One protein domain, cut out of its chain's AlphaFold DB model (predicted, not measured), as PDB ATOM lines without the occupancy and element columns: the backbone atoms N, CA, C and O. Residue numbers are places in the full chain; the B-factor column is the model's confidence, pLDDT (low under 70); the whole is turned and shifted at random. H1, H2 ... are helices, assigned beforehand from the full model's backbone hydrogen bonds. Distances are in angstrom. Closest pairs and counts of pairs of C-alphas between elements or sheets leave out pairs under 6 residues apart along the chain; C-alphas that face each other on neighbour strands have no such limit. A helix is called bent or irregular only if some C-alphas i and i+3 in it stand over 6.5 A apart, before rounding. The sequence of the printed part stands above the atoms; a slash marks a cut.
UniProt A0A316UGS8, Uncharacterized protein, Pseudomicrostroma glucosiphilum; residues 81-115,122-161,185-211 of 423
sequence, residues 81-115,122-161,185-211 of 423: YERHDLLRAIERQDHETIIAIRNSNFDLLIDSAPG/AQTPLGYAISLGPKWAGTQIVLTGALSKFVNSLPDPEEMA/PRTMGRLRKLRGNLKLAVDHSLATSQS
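What this domain is: This is residues 81 to 115, 122 to 161 and 185 to 211 of the 423 residues of an uncharacterized protein of Pseudomicrostroma glucosiphilum (UniProt A0A316UGS8). Two helical hairpins, H1 with H2 and H4 with H5, pack on each other, and the long helix H7 runs along H4 on the side away from the first hairpin. The short H3 sits between that first hairpin and H7, while residues 155 to 161, with H6, stick out past the end of H5. The printed part has 102 residues with seven named helices, H1 to H7 in chain order, and no named strand: an all-helix domain. It is compact, with a radius of gyration of the C-alphas of 13.8 A, yet elongated, spanning 44 by 28 by 24 A.

How they stand to each other: Start at H1, residues 83 to 92, which touches H2, residues 95 to 104, in a hairpin; their closest C-alphas, of Ala 89 and Thr 97, are 6.3 A apart, at a shallow tilt of 23 degrees, opposite ways. Next comes H3, residues 107 to 110, which touches H2 only at the corner by their link. Look then at H4, residues 125 to 131: it touches H1, closest at the C-alphas of Ile 90 and Ala 129, 6.6 A apart, at a steep tilt of 39 degrees. H4 forms a hairpin with H5, residues 134 to 152, at a shallow tilt of 25 degrees; the closest C-alphas, of Ala 129 and Trp 136, are 6.0 A apart. H5 touches H2 with residues 139 to 146 alone, closest at the C-alphas of Arg 102 and Ala 146, 6.6 A apart. H6, residues 157 to 161, touches no helix. H7, residues 185 to 207, touches H4 with residues 197 to 205 alone, the same way at 2 degrees, a shallow tilt; the closest C-alphas, of Gly 127 and Ala 201, are 5.3 A apart. With residues 190 to 197 alone H7 touches H3, closest at the C-alphas of Ile 110 and Leu 194, 5.8 A apart. In H1, H2, H4, H6 and H7 every O i to N i+4 pair is within hydrogen-bond range; in H5 13 of 15 are, and H3 is too short for such a pair.

Where its parts are: Find C-alpha 83 at (-45.478, -3.257, 22.070), where H1 begins; it runs 14.4 A, and H2 14.3 A. H5 runs 26.8 A from C-alpha 134 at (-43.091, 8.359, 41.200) and is irregular, with C-alphas 135 and 138 7.5 A apart. H7 runs 33.0 A to C-alpha 207 at (-45.004, 19.123, 33.927).

The domain as a whole: The C-alphas of Lys 135 and Ala 161 are the two farthest apart, at 44.5 A. Residues 116 to 121 and 162 to 184 are not printed; the C-alpha gaps across these cuts are 4.7 A and 16.9 A. The links that are printed whole are tight. The model's pLDDT is under 70 at residues 114 to 115, 122 and 157 to 161.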
ATOM      1  N   TYR A  81     -41.184 -10.211  20.970       92.94
ATOM      2  CA  TYR A  81     -41.864  -9.251  21.822       92.94
ATOM      3  C   TYR A  81     -42.604  -8.234  20.969       92.94
ATOM      4  O   TYR A  81     -42.084  -7.759  19.957       92.94
ATOM      5  N   GLU A  82     -43.785  -7.850  21.430       93.06
ATOM      6  CA  GLU A  82     -44.562  -6.773  20.840       93.06
ATOM      7  C   GLU A  82     -44.684  -5.575  21.789       93.06
ATOM      8  O   GLU A  82     -44.311  -5.604  22.964       93.06
ATOM      9  N   ARG A  83     -45.257  -4.478  21.285       90.62
ATOM     10  CA  ARG A  83     -45.478  -3.257  22.070       90.62
ATOM     11  C   ARG A  83     -46.320  -3.506  23.324       90.62
ATOM     12  O   ARG A  83     -46.055  -2.909  24.367       90.62
ATOM     13  N   HIS A  84     -47.338  -4.359  23.225       91.38
ATOM     14  CA  HIS A  84     -48.229  -4.649  24.344       91.38
ATOM     15  C   HIS A  84     -47.490  -5.373  25.486       91.38
ATOM     16  O   HIS A  84     -47.763  -5.094  26.653       91.38
ATOM     17  N   ASP A  85     -46.503  -6.221  25.167       94.62
ATOM     18  CA  ASP A  85     -45.636  -6.860  26.164       94.62
ATOM     19  C   ASP A  85     -44.805  -5.823  26.922       94.62
ATOM     20  O   ASP A  85     -44.707  -5.888  28.146       94.62
ATOM     21  N   LEU A  86     -44.245  -4.837  26.208       94.81
ATOM     22  CA  LEU A  86     -43.460  -3.766  26.821       94.81
ATOM     23  C   LEU A  86     -44.302  -2.928  27.788       94.81
ATOM     24  O   LEU A  86     -43.873  -2.673  28.911       94.81
ATOM     25  N   LEU A  87     -45.498  -2.502  27.373       94.31
ATOM     26  CA  LEU A  87     -46.378  -1.697  28.227       94.31
ATOM     27  C   LEU A  87     -46.815  -2.481  29.469       94.31
ATOM     28  O   LEU A  87     -46.734  -1.960  30.580       94.31
ATOM     29  N   ARG A  88     -47.163  -3.761  29.305       95.75
ATOM     30  CA  ARG A  88     -47.502  -4.653  30.421       95.75
ATOM     31  C   ARG A  88     -46.324  -4.863  31.374       95.75
ATOM     32  O   ARG A  88     -46.522  -4.929  32.586       95.75
ATOM     33  N   ALA A  89     -45.104  -4.966  30.846       96.81
ATOM     34  CA  ALA A  89     -43.893  -5.060  31.656       96.81
ATOM     35  C   ALA A  89     -43.645  -3.767  32.450       96.81
ATOM     36  O   ALA A  89     -43.291  -3.834  33.625       96.81
ATOM     37  N   ILE A  90     -43.904  -2.595  31.857       96.44
ATOM     38  CA  ILE A  90     -43.818  -1.297  32.546       96.44
ATOM     39  C   ILE A  90     -44.845  -1.206  33.681       96.44
ATOM     40  O   ILE A  90     -44.476  -0.879  34.808       96.44
ATOM     41  N   GLU A  91     -46.112  -1.533  33.422       95.94
ATOM     42  CA  GLU A  91     -47.174  -1.509  34.440       95.94
ATOM     43  C   GLU A  91     -46.835  -2.397  35.643       95.94
ATOM     44  O   GLU A  91     -47.038  -2.002  36.792       95.94
ATOM     45  N   ARG A  92     -46.267  -3.580  35.375       97.38
ATOM     46  CA  ARG A  92     -45.889  -4.579  36.385       97.38
ATOM     47  C   ARG A  92     -44.522  -4.358  37.022       97.38
ATOM     48  O   ARG A  92     -44.193  -5.085  37.951       97.38
ATOM     49  N   GLN A  93     -43.743  -3.388  36.544       97.12
ATOM     50  CA  GLN A  93     -42.349  -3.176  36.956       97.12
ATOM     51  C   GLN A  93     -41.462  -4.413  36.720       97.12
ATOM     52  O   GLN A  93     -40.517  -4.678  37.459       97.12
ATOM     53  N   ASP A  94     -41.760  -5.169  35.662       97.31
ATOM     54  CA  ASP A  94     -40.988  -6.337  35.246       97.31
ATOM     55  C   ASP A  94     -39.735  -5.888  34.479       97.31
ATOM     56  O   ASP A  94     -39.703  -5.776  33.249       97.31
ATOM     57  N   HIS A  95     -38.692  -5.567  35.243       97.19
ATOM     58  CA  HIS A  95     -37.425  -5.082  34.705       97.19
ATOM     59  C   HIS A  95     -36.691  -6.140  33.872       97.19
ATOM     60  O   HIS A  95     -35.982  -5.779  32.931       97.19
ATOM     61  N   GLU A  96     -36.876  -7.429  34.169       96.12
ATOM     62  CA  GLU A  96     -36.252  -8.523  33.421       96.12
ATOM     63  C   GLU A  96     -36.799  -8.584  31.997       96.12
ATOM     64  O   GLU A  96     -36.026  -8.602  31.035       96.12
ATOM     65  N   THR A  97     -38.123  -8.504  31.844       95.50
ATOM     66  CA  THR A  97     -38.756  -8.459  30.523       95.50
ATOM     67  C   THR A  97     -38.336  -7.212  29.741       95.50
ATOM     68  O   THR A  97     -38.019  -7.318  28.558       95.50
ATOM     69  N   ILE A  98     -38.239  -6.039  30.379       95.62
ATOM     70  CA  ILE A  98     -37.755  -4.812  29.712       95.62
ATOM     71  C   ILE A  98     -36.312  -4.990  29.207       95.62
ATOM     72  O   ILE A  98     -35.981  -4.582  28.091       95.62
ATOM     73  N   ILE A  99     -35.450  -5.630  30.000       94.81
ATOM     74  CA  ILE A  99     -34.063  -5.929  29.623       94.81
ATOM     75  C   ILE A  99     -34.002  -6.952  28.477       94.81
ATOM     76  O   ILE A  99     -33.182  -6.798  27.566       94.81
ATOM     77  N   ALA A 100     -34.868  -7.966  28.483       94.94
ATOM     78  CA  ALA A 100     -34.970  -8.940  27.398       94.94
ATOM     79  C   ALA A 100     -35.452  -8.287  26.089       94.94
ATOM     80  O   ALA A 100     -34.877  -8.537  25.026       94.94
ATOM     81  N   ILE A 101     -36.433  -7.380  26.168       94.38
ATOM     82  CA  ILE A 101     -36.911  -6.576  25.033       94.38
ATOM     83  C   ILE A 101     -35.788  -5.693  24.492       94.38
ATOM     84  O   ILE A 101     -35.543  -5.696  23.292       94.38
ATOM     85  N   ARG A 102     -35.037  -4.997  25.358       94.06
ATOM     86  CA  ARG A 102     -33.874  -4.191  24.944       94.06
ATOM     87  C   ARG A 102     -32.897  -4.996  24.084       94.06
ATOM     88  O   ARG A 102     -32.398  -4.480  23.090       94.06
ATOM     89  N   ASN A 103     -32.590  -6.224  24.503       92.62
ATOM     90  CA  ASN A 103     -31.596  -7.069  23.842       92.62
ATOM     91  C   ASN A 103     -32.101  -7.667  22.521       92.62
ATOM     92  O   ASN A 103     -31.300  -7.899  21.624       92.62
ATOM     93  N   SER A 104     -33.403  -7.936  22.410       93.12
ATOM     94  CA  SER A 104     -34.004  -8.585  21.237       93.12
ATOM     95  C   SER A 104     -34.534  -7.585  20.207       93.12
ATOM     96  O   SER A 104     -34.344  -7.776  19.008       93.12
ATOM     97  N   ASN A 105     -35.182  -6.510  20.656       92.50
ATOM     98  CA  ASN A 105     -35.813  -5.503  19.812       92.50
ATOM     99  C   ASN A 105     -35.805  -4.114  20.480       92.50
ATOM    100  O   ASN A 105     -36.807  -3.644  21.024       92.50
ATOM    101  N   PHE A 106     -34.660  -3.428  20.402       93.12
ATOM    102  CA  PHE A 106     -34.494  -2.074  20.940       93.12
ATOM    103  C   PHE A 106     -35.473  -1.047  20.341       93.12
ATOM    104  O   PHE A 106     -35.826  -0.082  21.018       93.12
ATOM    105  N   ASP A 107     -35.944  -1.259  19.107       93.50
ATOM    106  CA  ASP A 107     -36.841  -0.320  18.422       93.50
ATOM    107  C   ASP A 107     -38.155  -0.117  19.209       93.50
ATOM    108  O   ASP A 107     -38.660   1.003  19.295       93.50
ATOM    109  N   LEU A 108     -38.626  -1.138  19.938       93.50
ATOM    110  CA  LEU A 108     -39.808  -1.037  20.805       93.50
ATOM    111  C   LEU A 108     -39.650  -0.037  21.959       93.50
ATOM    112  O   LEU A 108     -40.643   0.527  22.415       93.50
ATOM    113  N   LEU A 109     -38.423   0.201  22.436       93.38
ATOM    114  CA  LEU A 109     -38.151   1.148  23.525       93.38
ATOM    115  C   LEU A 109     -38.151   2.606  23.051       93.38
ATOM    116  O   LEU A 109     -38.349   3.518  23.859       93.38
ATOM    117  N   ILE A 110     -37.926   2.832  21.756       93.00
ATOM    118  CA  ILE A 110     -37.853   4.169  21.155       93.00
ATOM    119  C   ILE A 110     -39.085   4.516  20.314       93.00
ATOM    120  O   ILE A 110     -39.342   5.696  20.067       93.00
ATOM    121  N   ASP A 111     -39.873   3.532  19.889       89.75
ATOM    122  CA  ASP A 111     -41.048   3.780  19.067       89.75
ATOM    123  C   ASP A 111     -42.198   4.380  19.887       89.75
ATOM    124  O   ASP A 111     -42.775   3.783  20.802       89.75
ATOM    125  N   SER A 112     -42.570   5.602  19.517       82.94
ATOM    126  CA  SER A 112     -43.705   6.307  20.109       82.94
ATOM    127  C   SER A 112     -45.023   5.684  19.651       82.94
ATOM    128  O   SER A 112     -45.164   5.318  18.485       82.94
ATOM    129  N   ALA A 113     -45.994   5.562  20.557       74.75
ATOM    130  CA  ALA A 113     -47.359   5.220  20.165       74.75
ATOM    131  C   ALA A 113     -47.980   6.465  19.536       74.75
ATOM    132  O   ALA A 113     -47.747   7.566  20.057       74.75
ATOM    133  N   PRO A 114     -48.814   6.317  18.492       61.31
ATOM    134  CA  PRO A 114     -49.767   7.367  18.183       61.31
ATOM    135  C   PRO A 114     -50.593   7.643  19.446       61.31
ATOM    136  O   PRO A 114     -51.032   6.711  20.123       61.31
ATOM    137  N   GLY A 115     -50.733   8.920  19.808       58.53
ATOM    138  CA  GLY A 115     -51.576   9.308  20.932       58.53
ATOM    139  C   GLY A 115     -53.004   8.800  20.722       58.53
ATOM    140  O   GLY A 115     -53.457   8.656  19.588       58.53
ATOM    141  N   ALA A 122     -47.615  12.101  21.381       65.81
ATOM    142  CA  ALA A 122     -47.134  10.753  21.115       65.81
ATOM    143  C   ALA A 122     -46.528  10.157  22.394       65.81
ATOM    144  O   ALA A 122     -45.649  10.755  23.022       65.81
ATOM    145  N   GLN A 123     -47.026   8.991  22.804       84.06
ATOM    146  CA  GLN A 123     -46.669   8.418  24.094       84.06
ATOM    147  C   GLN A 123     -45.470   7.486  23.931       84.06
ATOM    148  O   GLN A 123     -45.556   6.394  23.358       84.06
ATOM    149  N   THR A 124     -44.322   7.943  24.421       92.31
ATOM    150  CA  THR A 124     -43.101   7.138  24.480       92.31
ATOM    151  C   THR A 124     -43.193   6.160  25.657       92.31
ATOM    152  O   THR A 124     -43.850   6.481  26.650       92.31
ATOM    153  N   PRO A 125     -42.537   4.985  25.616       94.06
ATOM    154  CA  PRO A 125     -42.514   4.071  26.763       94.06
ATOM    155  C   PRO A 125     -41.987   4.734  28.046       94.06
ATOM    156  O   PRO A 125     -42.542   4.541  29.126       94.06
ATOM    157  N   LEU A 126     -40.967   5.591  27.919       94.56
ATOM    158  CA  LEU A 126     -40.449   6.395  29.030       94.56
ATOM    159  C   LEU A 126     -41.478   7.427  29.519       94.56
ATOM    160  O   LEU A 126     -41.710   7.545  30.717       94.56
ATOM    161  N   GLY A 127     -42.145   8.132  28.603       92.81
ATOM    162  CA  GLY A 127     -43.216   9.075  28.928       92.81
ATOM    163  C   GLY A 127     -44.396   8.400  29.631       92.81
ATOM    164  O   GLY A 127     -44.932   8.950  30.591       92.81
ATOM    165  N   TYR A 128     -44.747   7.180  29.217       93.75
ATOM    166  CA  TYR A 128     -45.755   6.362  29.882       93.75
ATOM    167  C   TYR A 128     -45.341   6.008  31.314       93.75
ATOM    168  O   TYR A 128     -46.102   6.270  32.242       93.75
ATOM    169  N   ALA A 129     -44.110   5.533  31.525       94.44
ATOM    170  CA  ALA A 129     -43.597   5.258  32.868       94.44
ATOM    171  C   ALA A 129     -43.583   6.510  33.774       94.44
ATOM    172  O   ALA A 129     -43.835   6.402  34.972       94.44
ATOM    173  N   ILE A 130     -43.341   7.703  33.216       93.75
ATOM    174  CA  ILE A 130     -43.458   8.977  33.950       93.75
ATOM    175  C   ILE A 130     -44.922   9.278  34.309       93.75
ATOM    176  O   ILE A 130     -45.195   9.741  35.418       93.75
ATOM    177  N   SER A 131     -45.871   8.976  33.414       92.94
ATOM    178  CA  SER A 131     -47.304   9.260  33.623       92.94
ATOM    179  C   SER A 131     -47.927   8.430  34.740       92.94
ATOM    180  O   SER A 131     -48.852   8.892  35.400       92.94
ATOM    181  N   LEU A 132     -47.385   7.236  34.994       92.94
ATOM    182  CA  LEU A 132     -47.819   6.374  36.094       92.94
ATOM    183  C   LEU A 132     -47.394   6.919  37.470       92.94
ATOM    184  O   LEU A 132     -47.957   6.533  38.493       92.94
ATOM    185  N   GLY A 133     -46.438   7.852  37.514       91.12
ATOM    186  CA  GLY A 133     -46.045   8.555  38.731       91.12
ATOM    187  C   GLY A 133     -44.747   8.046  39.376       91.12
ATOM    188  O   GLY A 133     -44.062   7.171  38.839       91.12
ATOM    189  N   PRO A 134     -44.399   8.568  40.568       91.88
ATOM    190  CA  PRO A 134     -43.091   8.359  41.200       91.88
ATOM    191  C   PRO A 134     -42.818   6.904  41.603       91.88
ATOM    192  O   PRO A 134     -41.662   6.499  41.685       91.88
ATOM    193  N   LYS A 135     -43.861   6.081  41.792       94.81
ATOM    194  CA  LYS A 135     -43.713   4.642  42.064       94.81
ATOM    195  C   LYS A 135     -42.955   3.916  40.939       94.81
ATOM    196  O   LYS A 135     -42.282   2.926  41.211       94.81
ATOM    197  N   TRP A 136     -43.007   4.419  39.704       95.56
ATOM    198  CA  TRP A 136     -42.319   3.850  38.540       95.56
ATOM    199  C   TRP A 136     -40.935   4.455  38.279       95.56
ATOM    200  O   TRP A 136     -40.342   4.175  37.239       95.56
ATOM    201  N   ALA A 137     -40.370   5.219  39.221       94.00
ATOM    202  CA  ALA A 137     -39.018   5.767  39.089       94.00
ATOM    203  C   ALA A 137     -37.963   4.680  38.798       94.00
ATOM    204  O   ALA A 137     -37.100   4.876  37.948       94.00
ATOM    205  N   GLY A 138     -38.074   3.495  39.416       96.25
ATOM    206  CA  GLY A 138     -37.197   2.354  39.112       96.25
ATOM    207  C   GLY A 138     -37.276   1.913  37.647       96.25
ATOM    208  O   GLY A 138     -36.257   1.717  36.989       96.25
ATOM    209  N   THR A 139     -38.485   1.854  37.089       96.69
ATOM    210  CA  THR A 139     -38.701   1.528  35.675       96.69
ATOM    211  C   THR A 139     -38.173   2.630  34.752       96.69
ATOM    212  O   THR A 139     -37.557   2.329  33.729       96.69
ATOM    213  N   GLN A 140     -38.337   3.905  35.124       96.06
ATOM    214  CA  GLN A 140     -37.760   5.044  34.395       96.06
ATOM    215  C   GLN A 140     -36.222   4.968  34.357       96.06
ATOM    216  O   GLN A 140     -35.624   5.205  33.303       96.06
ATOM    217  N   ILE A 141     -35.579   4.569  35.463       96.38
ATOM    218  CA  ILE A 141     -34.129   4.317  35.528       96.38
ATOM    219  C   ILE A 141     -33.734   3.196  34.566       96.38
ATOM    220  O   ILE A 141     -32.802   3.374  33.785       96.38
ATOM    221  N   VAL A 142     -34.447   2.064  34.571       96.88
ATOM    222  CA  VAL A 142     -34.143   0.926  33.684       96.88
ATOM    223  C   VAL A 142     -34.276   1.315  32.211       96.88
ATOM    224  O   VAL A 142     -33.387   1.009  31.416       96.88
ATOM    225  N   LEU A 143     -35.343   2.032  31.842       96.50
ATOM    226  CA  LEU A 143     -35.543   2.524  30.476       96.50
ATOM    227  C   LEU A 143     -34.430   3.497  30.068       96.50
ATOM    228  O   LEU A 143     -33.832   3.342  29.006       96.50
ATOM    229  N   THR A 144     -34.082   4.451  30.930       96.38
ATOM    230  CA  THR A 144     -32.997   5.414  30.669       96.38
ATOM    231  C   THR A 144     -31.642   4.724  30.567       96.38
ATOM    232  O   THR A 144     -30.855   5.032  29.674       96.38
ATOM    233  N   GLY A 145     -31.380   3.738  31.425       96.06
ATOM    234  CA  GLY A 145     -30.184   2.904  31.378       96.06
ATOM    235  C   GLY A 145     -30.101   2.079  30.094       96.06
ATOM    236  O   GLY A 145     -29.021   1.946  29.523       96.06
ATOM    237  N   ALA A 146     -31.229   1.580  29.581       95.19
ATOM    238  CA  ALA A 146     -31.287   0.902  28.289       95.19
ATOM    239  C   ALA A 146     -30.938   1.844  27.125       95.19
ATOM    240  O   ALA A 146     -30.154   1.462  26.255       95.19
ATOM    241  N   LEU A 147     -31.457   3.078  27.137       95.44
ATOM    242  CA  LEU A 147     -31.112   4.111  26.153       95.44
ATOM    243  C   LEU A 147     -29.628   4.502  26.244       95.44
ATOM    244  O   LEU A 147     -28.944   4.558  25.226       95.44
ATOM    245  N   SER A 148     -29.117   4.707  27.459       94.12
ATOM    246  CA  SER A 148     -27.704   5.004  27.713       94.12
ATOM    247  C   SER A 148     -26.795   3.882  27.210       94.12
ATOM    248  O   SER A 148     -25.816   4.141  26.516       94.12
ATOM    249  N   LYS A 149     -27.137   2.617  27.491       93.38
ATOM    250  CA  LYS A 149     -26.367   1.459  27.021       93.38
ATOM    251  C   LYS A 149     -26.300   1.403  25.496       93.38
ATOM    252  O   LYS A 149     -25.230   1.134  24.974       93.38
ATOM    253  N   PHE A 150     -27.407   1.681  24.802       93.00
ATOM    254  CA  PHE A 150     -27.413   1.749  23.339       93.00
ATOM    255  C   PHE A 150     -26.433   2.809  22.828       93.00
ATOM    256  O   PHE A 150     -25.592   2.494  21.993       93.00
ATOM    257  N   VAL A 151     -26.487   4.027  23.374       91.38
ATOM    258  CA  VAL A 151     -25.587   5.120  22.972       91.38
ATOM    259  C   VAL A 151     -24.116   4.763  23.225       91.38
ATOM    260  O   VAL A 151     -23.299   4.955  22.337       91.38
ATOM    261  N   ASN A 152     -23.786   4.196  24.390       89.25
ATOM    262  CA  ASN A 152     -22.408   3.800  24.722       89.25
ATOM    263  C   ASN A 152     -21.932   2.530  23.985       89.25
ATOM    264  O   ASN A 152     -20.773   2.164  24.117       89.25
ATOM    265  N   SER A 153     -22.817   1.816  23.283       89.12
ATOM    266  CA  SER A 153     -22.457   0.643  22.467       89.12
ATOM    267  C   SER A 153     -22.234   0.980  20.996       89.12
ATOM    268  O   SER A 153     -21.953   0.084  20.202       89.12
ATOM    269  N   LEU A 154     -22.432   2.245  20.616       85.69
ATOM    270  CA  LEU A 154     -22.129   2.687  19.266       85.69
ATOM    271  C   LEU A 154     -20.607   2.718  19.092       85.69
ATOM    272  O   LEU A 154     -19.930   3.201  19.995       85.69
ATOM    273  N   PRO A 155     -20.088   2.215  17.961       78.62
ATOM    274  CA  PRO A 155     -18.658   2.237  17.695       78.62
ATOM    275  C   PRO A 155     -18.157   3.679  17.619       78.62
ATOM    276  O   PRO A 155     -18.851   4.569  17.101       78.62
ATOM    277  N   ASP A 156     -16.948   3.889  18.126       70.88
ATOM    278  CA  ASP A 156     -16.293   5.185  18.041       70.88
ATOM    279  C   ASP A 156     -15.864   5.475  16.589       70.88
ATOM    280  O   ASP A 156     -15.674   4.553  15.789       70.88
ATOM    281  N   PRO A 157     -15.727   6.754  16.191       65.75
ATOM    282  CA  PRO A 157     -15.339   7.098  14.823       65.75
ATOM    283  C   PRO A 157     -13.980   6.522  14.418       65.75
ATOM    284  O   PRO A 157     -13.781   6.215  13.250       65.75
ATOM    285  N   GLU A 158     -13.051   6.370  15.364       66.06
ATOM    286  CA  GLU A 158     -11.743   5.757  15.111       66.06
ATOM    287  C   GLU A 158     -11.887   4.259  14.816       66.06
ATOM    288  O   GLU A 158     -11.409   3.798  13.783       66.06
ATOM    289  N   GLU A 159     -12.663   3.530  15.622       69.38
ATOM    290  CA  GLU A 159     -12.971   2.113  15.382       69.38
ATOM    291  C   GLU A 159     -13.707   1.907  14.050       69.38
ATOM    292  O   GLU A 159     -13.422   0.969  13.304       69.38
ATOM    293  N   MET A 160     -14.641   2.801  13.704       67.25
ATOM    294  CA  MET A 160     -15.310   2.763  12.402       67.25
ATOM    295  C   MET A 160     -14.358   3.097  11.245       67.25
ATOM    296  O   MET A 160     -14.516   2.533  10.161       67.25
ATOM    297  N   ALA A 161     -13.373   3.979  11.446       66.31
ATOM    298  CA  ALA A 161     -12.338   4.292  10.458       66.31
ATOM    299  C   ALA A 161     -11.402   3.115  10.223       66.31
ATOM    300  O   ALA A 161     -11.118   2.783   9.074       66.31
ATOM    301  N   PRO A 185     -27.705   5.193   8.307       87.38
ATOM    302  CA  PRO A 185     -29.028   5.811   8.328       87.38
ATOM    303  C   PRO A 185     -30.009   5.208   9.341       87.38
ATOM    304  O   PRO A 185     -30.767   5.952   9.977       87.38
ATOM    305  N   ARG A 186     -29.989   3.883   9.548       88.31
ATOM    306  CA  ARG A 186     -30.831   3.216  10.555       88.31
ATOM    307  C   ARG A 186     -30.461   3.639  11.978       88.31
ATOM    308  O   ARG A 186     -31.342   4.010  12.758       88.31
ATOM    309  N   THR A 187     -29.176   3.626  12.314       89.81
ATOM    310  CA  THR A 187     -28.648   4.065  13.615       89.81
ATOM    311  C   THR A 187     -28.904   5.552  13.840       89.81
ATOM    312  O   THR A 187     -29.377   5.939  14.909       89.81
ATOM    313  N   MET A 188     -28.721   6.386  12.812       88.56
ATOM    314  CA  MET A 188     -29.082   7.807  12.863       88.56
ATOM    315  C   MET A 188     -30.580   8.022  13.100       88.56
ATOM    316  O   MET A 188     -30.967   8.913  13.860       88.56
ATOM    317  N   GLY A 189     -31.437   7.204  12.484       90.25
ATOM    318  CA  GLY A 189     -32.878   7.202  12.735       90.25
ATOM    319  C   GLY A 189     -33.215   6.862  14.189       90.25
ATOM    320  O   GLY A 189     -34.011   7.563  14.819       90.25
ATOM    321  N   ARG A 190     -32.555   5.842  14.755       92.62
ATOM    322  CA  ARG A 190     -32.697   5.461  16.171       92.62
ATOM    323  C   ARG A 190     -32.245   6.571  17.115       92.62
ATOM    324  O   ARG A 190     -32.983   6.909  18.036       92.62
ATOM    325  N   LEU A 191     -31.091   7.189  16.860       92.19
ATOM    326  CA  LEU A 191     -30.579   8.317  17.645       92.19
ATOM    327  C   LEU A 191     -31.527   9.520  17.612       92.19
ATOM    328  O   LEU A 191     -31.783  10.130  18.648       92.19
ATOM    329  N   ARG A 192     -32.101   9.843  16.445       91.56
ATOM    330  CA  ARG A 192     -33.104  10.913  16.321       91.56
ATOM    331  C   ARG A 192     -34.343  10.635  17.174       91.56
ATOM    332  O   ARG A 192     -34.754  11.515  17.930       91.56
ATOM    333  N   LYS A 193     -34.896   9.419  17.105       92.75
ATOM    334  CA  LYS A 193     -36.039   8.999  17.937       92.75
ATOM    335  C   LYS A 193     -35.698   9.040  19.428       92.75
ATOM    336  O   LYS A 193     -36.444   9.619  20.208       92.75
ATOM    337  N   LEU A 194     -34.544   8.499  19.816       94.62
ATOM    338  CA  LEU A 194     -34.055   8.499  21.196       94.62
ATOM    339  C   LEU A 194     -33.960   9.921  21.760       94.62
ATOM    340  O   LEU A 194     -34.495  10.189  22.835       94.62
ATOM    341  N   ARG A 195     -33.334  10.850  21.024       92.94
ATOM    342  CA  ARG A 195     -33.225  12.256  21.440       92.94
ATOM    343  C   ARG A 195     -34.599  12.911  21.570       92.94
ATOM    344  O   ARG A 195     -34.845  13.597  22.556       92.94
ATOM    345  N   GLY A 196     -35.500  12.674  20.615       91.56
ATOM    346  CA  GLY A 196     -36.886  13.148  20.691       91.56
ATOM    347  C   GLY A 196     -37.601  12.642  21.947       91.56
ATOM    348  O   GLY A 196     -38.184  13.430  22.687       91.56
ATOM    349  N   ASN A 197     -37.476  11.348  22.246       93.00
ATOM    350  CA  ASN A 197     -38.107  10.734  23.409       93.00
ATOM    351  C   ASN A 197     -37.580  11.281  24.734       93.00
ATOM    352  O   ASN A 197     -38.372  11.519  25.643       93.00
ATOM    353  N   LEU A 198     -36.266  11.493  24.853       94.19
ATOM    354  CA  LEU A 198     -35.664  12.077  26.054       94.19
ATOM    355  C   LEU A 198     -36.091  13.534  26.248       94.19
ATOM    356  O   LEU A 198     -36.390  13.928  27.371       94.19
ATOM    357  N   LYS A 199     -36.194  14.321  25.170       92.25
ATOM    358  CA  LYS A 199     -36.726  15.690  25.249       92.25
ATOM    359  C   LYS A 199     -38.181  15.701  25.724       92.25
ATOM    360  O   LYS A 199     -38.504  16.452  26.636       92.25
ATOM    361  N   LEU A 200     -39.028  14.825  25.181       91.06
ATOM    362  CA  LEU A 200     -40.411  14.676  25.648       91.06
ATOM    363  C   LEU A 200     -40.477  14.221  27.111       91.06
ATOM    364  O   LEU A 200     -41.313  14.702  27.871       91.06
ATOM    365  N   ALA A 201     -39.585  13.317  27.525       91.75
ATOM    366  CA  ALA A 201     -39.495  12.864  28.908       91.75
ATOM    367  C   ALA A 201     -39.115  14.007  29.858       91.75
ATOM    368  O   ALA A 201     -39.738  14.144  30.906       91.75
ATOM    369  N   VAL A 202     -38.162  14.866  29.477       91.56
ATOM    370  CA  VAL A 202     -37.800  16.073  30.237       91.56
ATOM    371  C   VAL A 202     -39.009  16.993  30.406       91.56
ATOM    372  O   VAL A 202     -39.319  17.385  31.531       91.56
ATOM    373  N   ASP A 203     -39.730  17.297  29.325       89.69
ATOM    374  CA  ASP A 203     -40.898  18.185  29.384       89.69
ATOM    375  C   ASP A 203     -42.018  17.594  30.248       89.69
ATOM    376  O   ASP A 203     -42.623  18.291  31.067       89.69
ATOM    377  N   HIS A 204     -42.257  16.288  30.130       89.69
ATOM    378  CA  HIS A 204     -43.271  15.594  30.911       89.69
ATOM    379  C   HIS A 204     -42.904  15.488  32.400       89.69
ATOM    380  O   HIS A 204     -43.744  15.737  33.268       89.69
ATOM    381  N   SER A 205     -41.639  15.206  32.720       90.12
ATOM    382  CA  SER A 205     -41.109  15.253  34.086       90.12
ATOM    383  C   SER A 205     -41.220  16.654  34.694       90.12
ATOM    384  O   SER A 205     -41.575  16.792  35.863       90.12
ATOM    385  N   LEU A 206     -40.992  17.710  33.906       89.19
ATOM    386  CA  LEU A 206     -41.179  19.096  34.347       89.19
ATOM    387  C   LEU A 206     -42.649  19.475  34.555       89.19
ATOM    388  O   LEU A 206     -42.940  20.297  35.428       89.19
ATOM    389  N   ALA A 207     -43.565  18.920  33.763       88.44
ATOM    390  CA  ALA A 207     -45.004  19.123  33.927       88.44
ATOM    391  C   ALA A 207     -45.542  18.408  35.177       88.44
ATOM    392  O   ALA A 207     -46.376  18.953  35.893       88.44
ATOM    393  N   THR A 208     -45.016  17.219  35.474       88.06
ATOM    394  CA  THR A 208     -45.421  16.383  36.618       88.06
ATOM    395  C   THR A 208     -44.597  16.626  37.887       88.06
ATOM    396  O   THR A 208     -44.829  15.978  38.903       88.06
ATOM    397  N   SER A 209     -43.645  17.566  37.857       86.25
ATOM    398  CA  SER A 209     -42.708  17.868  38.956       86.25
ATOM    399  C   SER A 209     -41.841  16.680  39.413       86.25
ATOM    400  O   SER A 209     -41.346  16.662  40.537       86.25
ATOM    401  N   GLN A 210     -41.608  15.698  38.538       87.81
ATOM    402  CA  GLN A 210     -40.720  14.556  38.780       87.81
ATOM    403  C   GLN A 210     -39.290  14.880  38.314       87.81
ATOM    404  O   GLN A 210     -38.873  14.479  37.228       87.81
ATOM    405  N   SER A 211     -38.529  15.630  39.117       87.62
ATOM    406  CA  SER A 211     -37.210  16.151  38.716       87.62
ATOM    407  C   SER A 211     -36.023  15.203  38.928       87.62
ATOM    408  O   SER A 211     -34.947  15.460  38.389       87.62
TER     409      SER A 211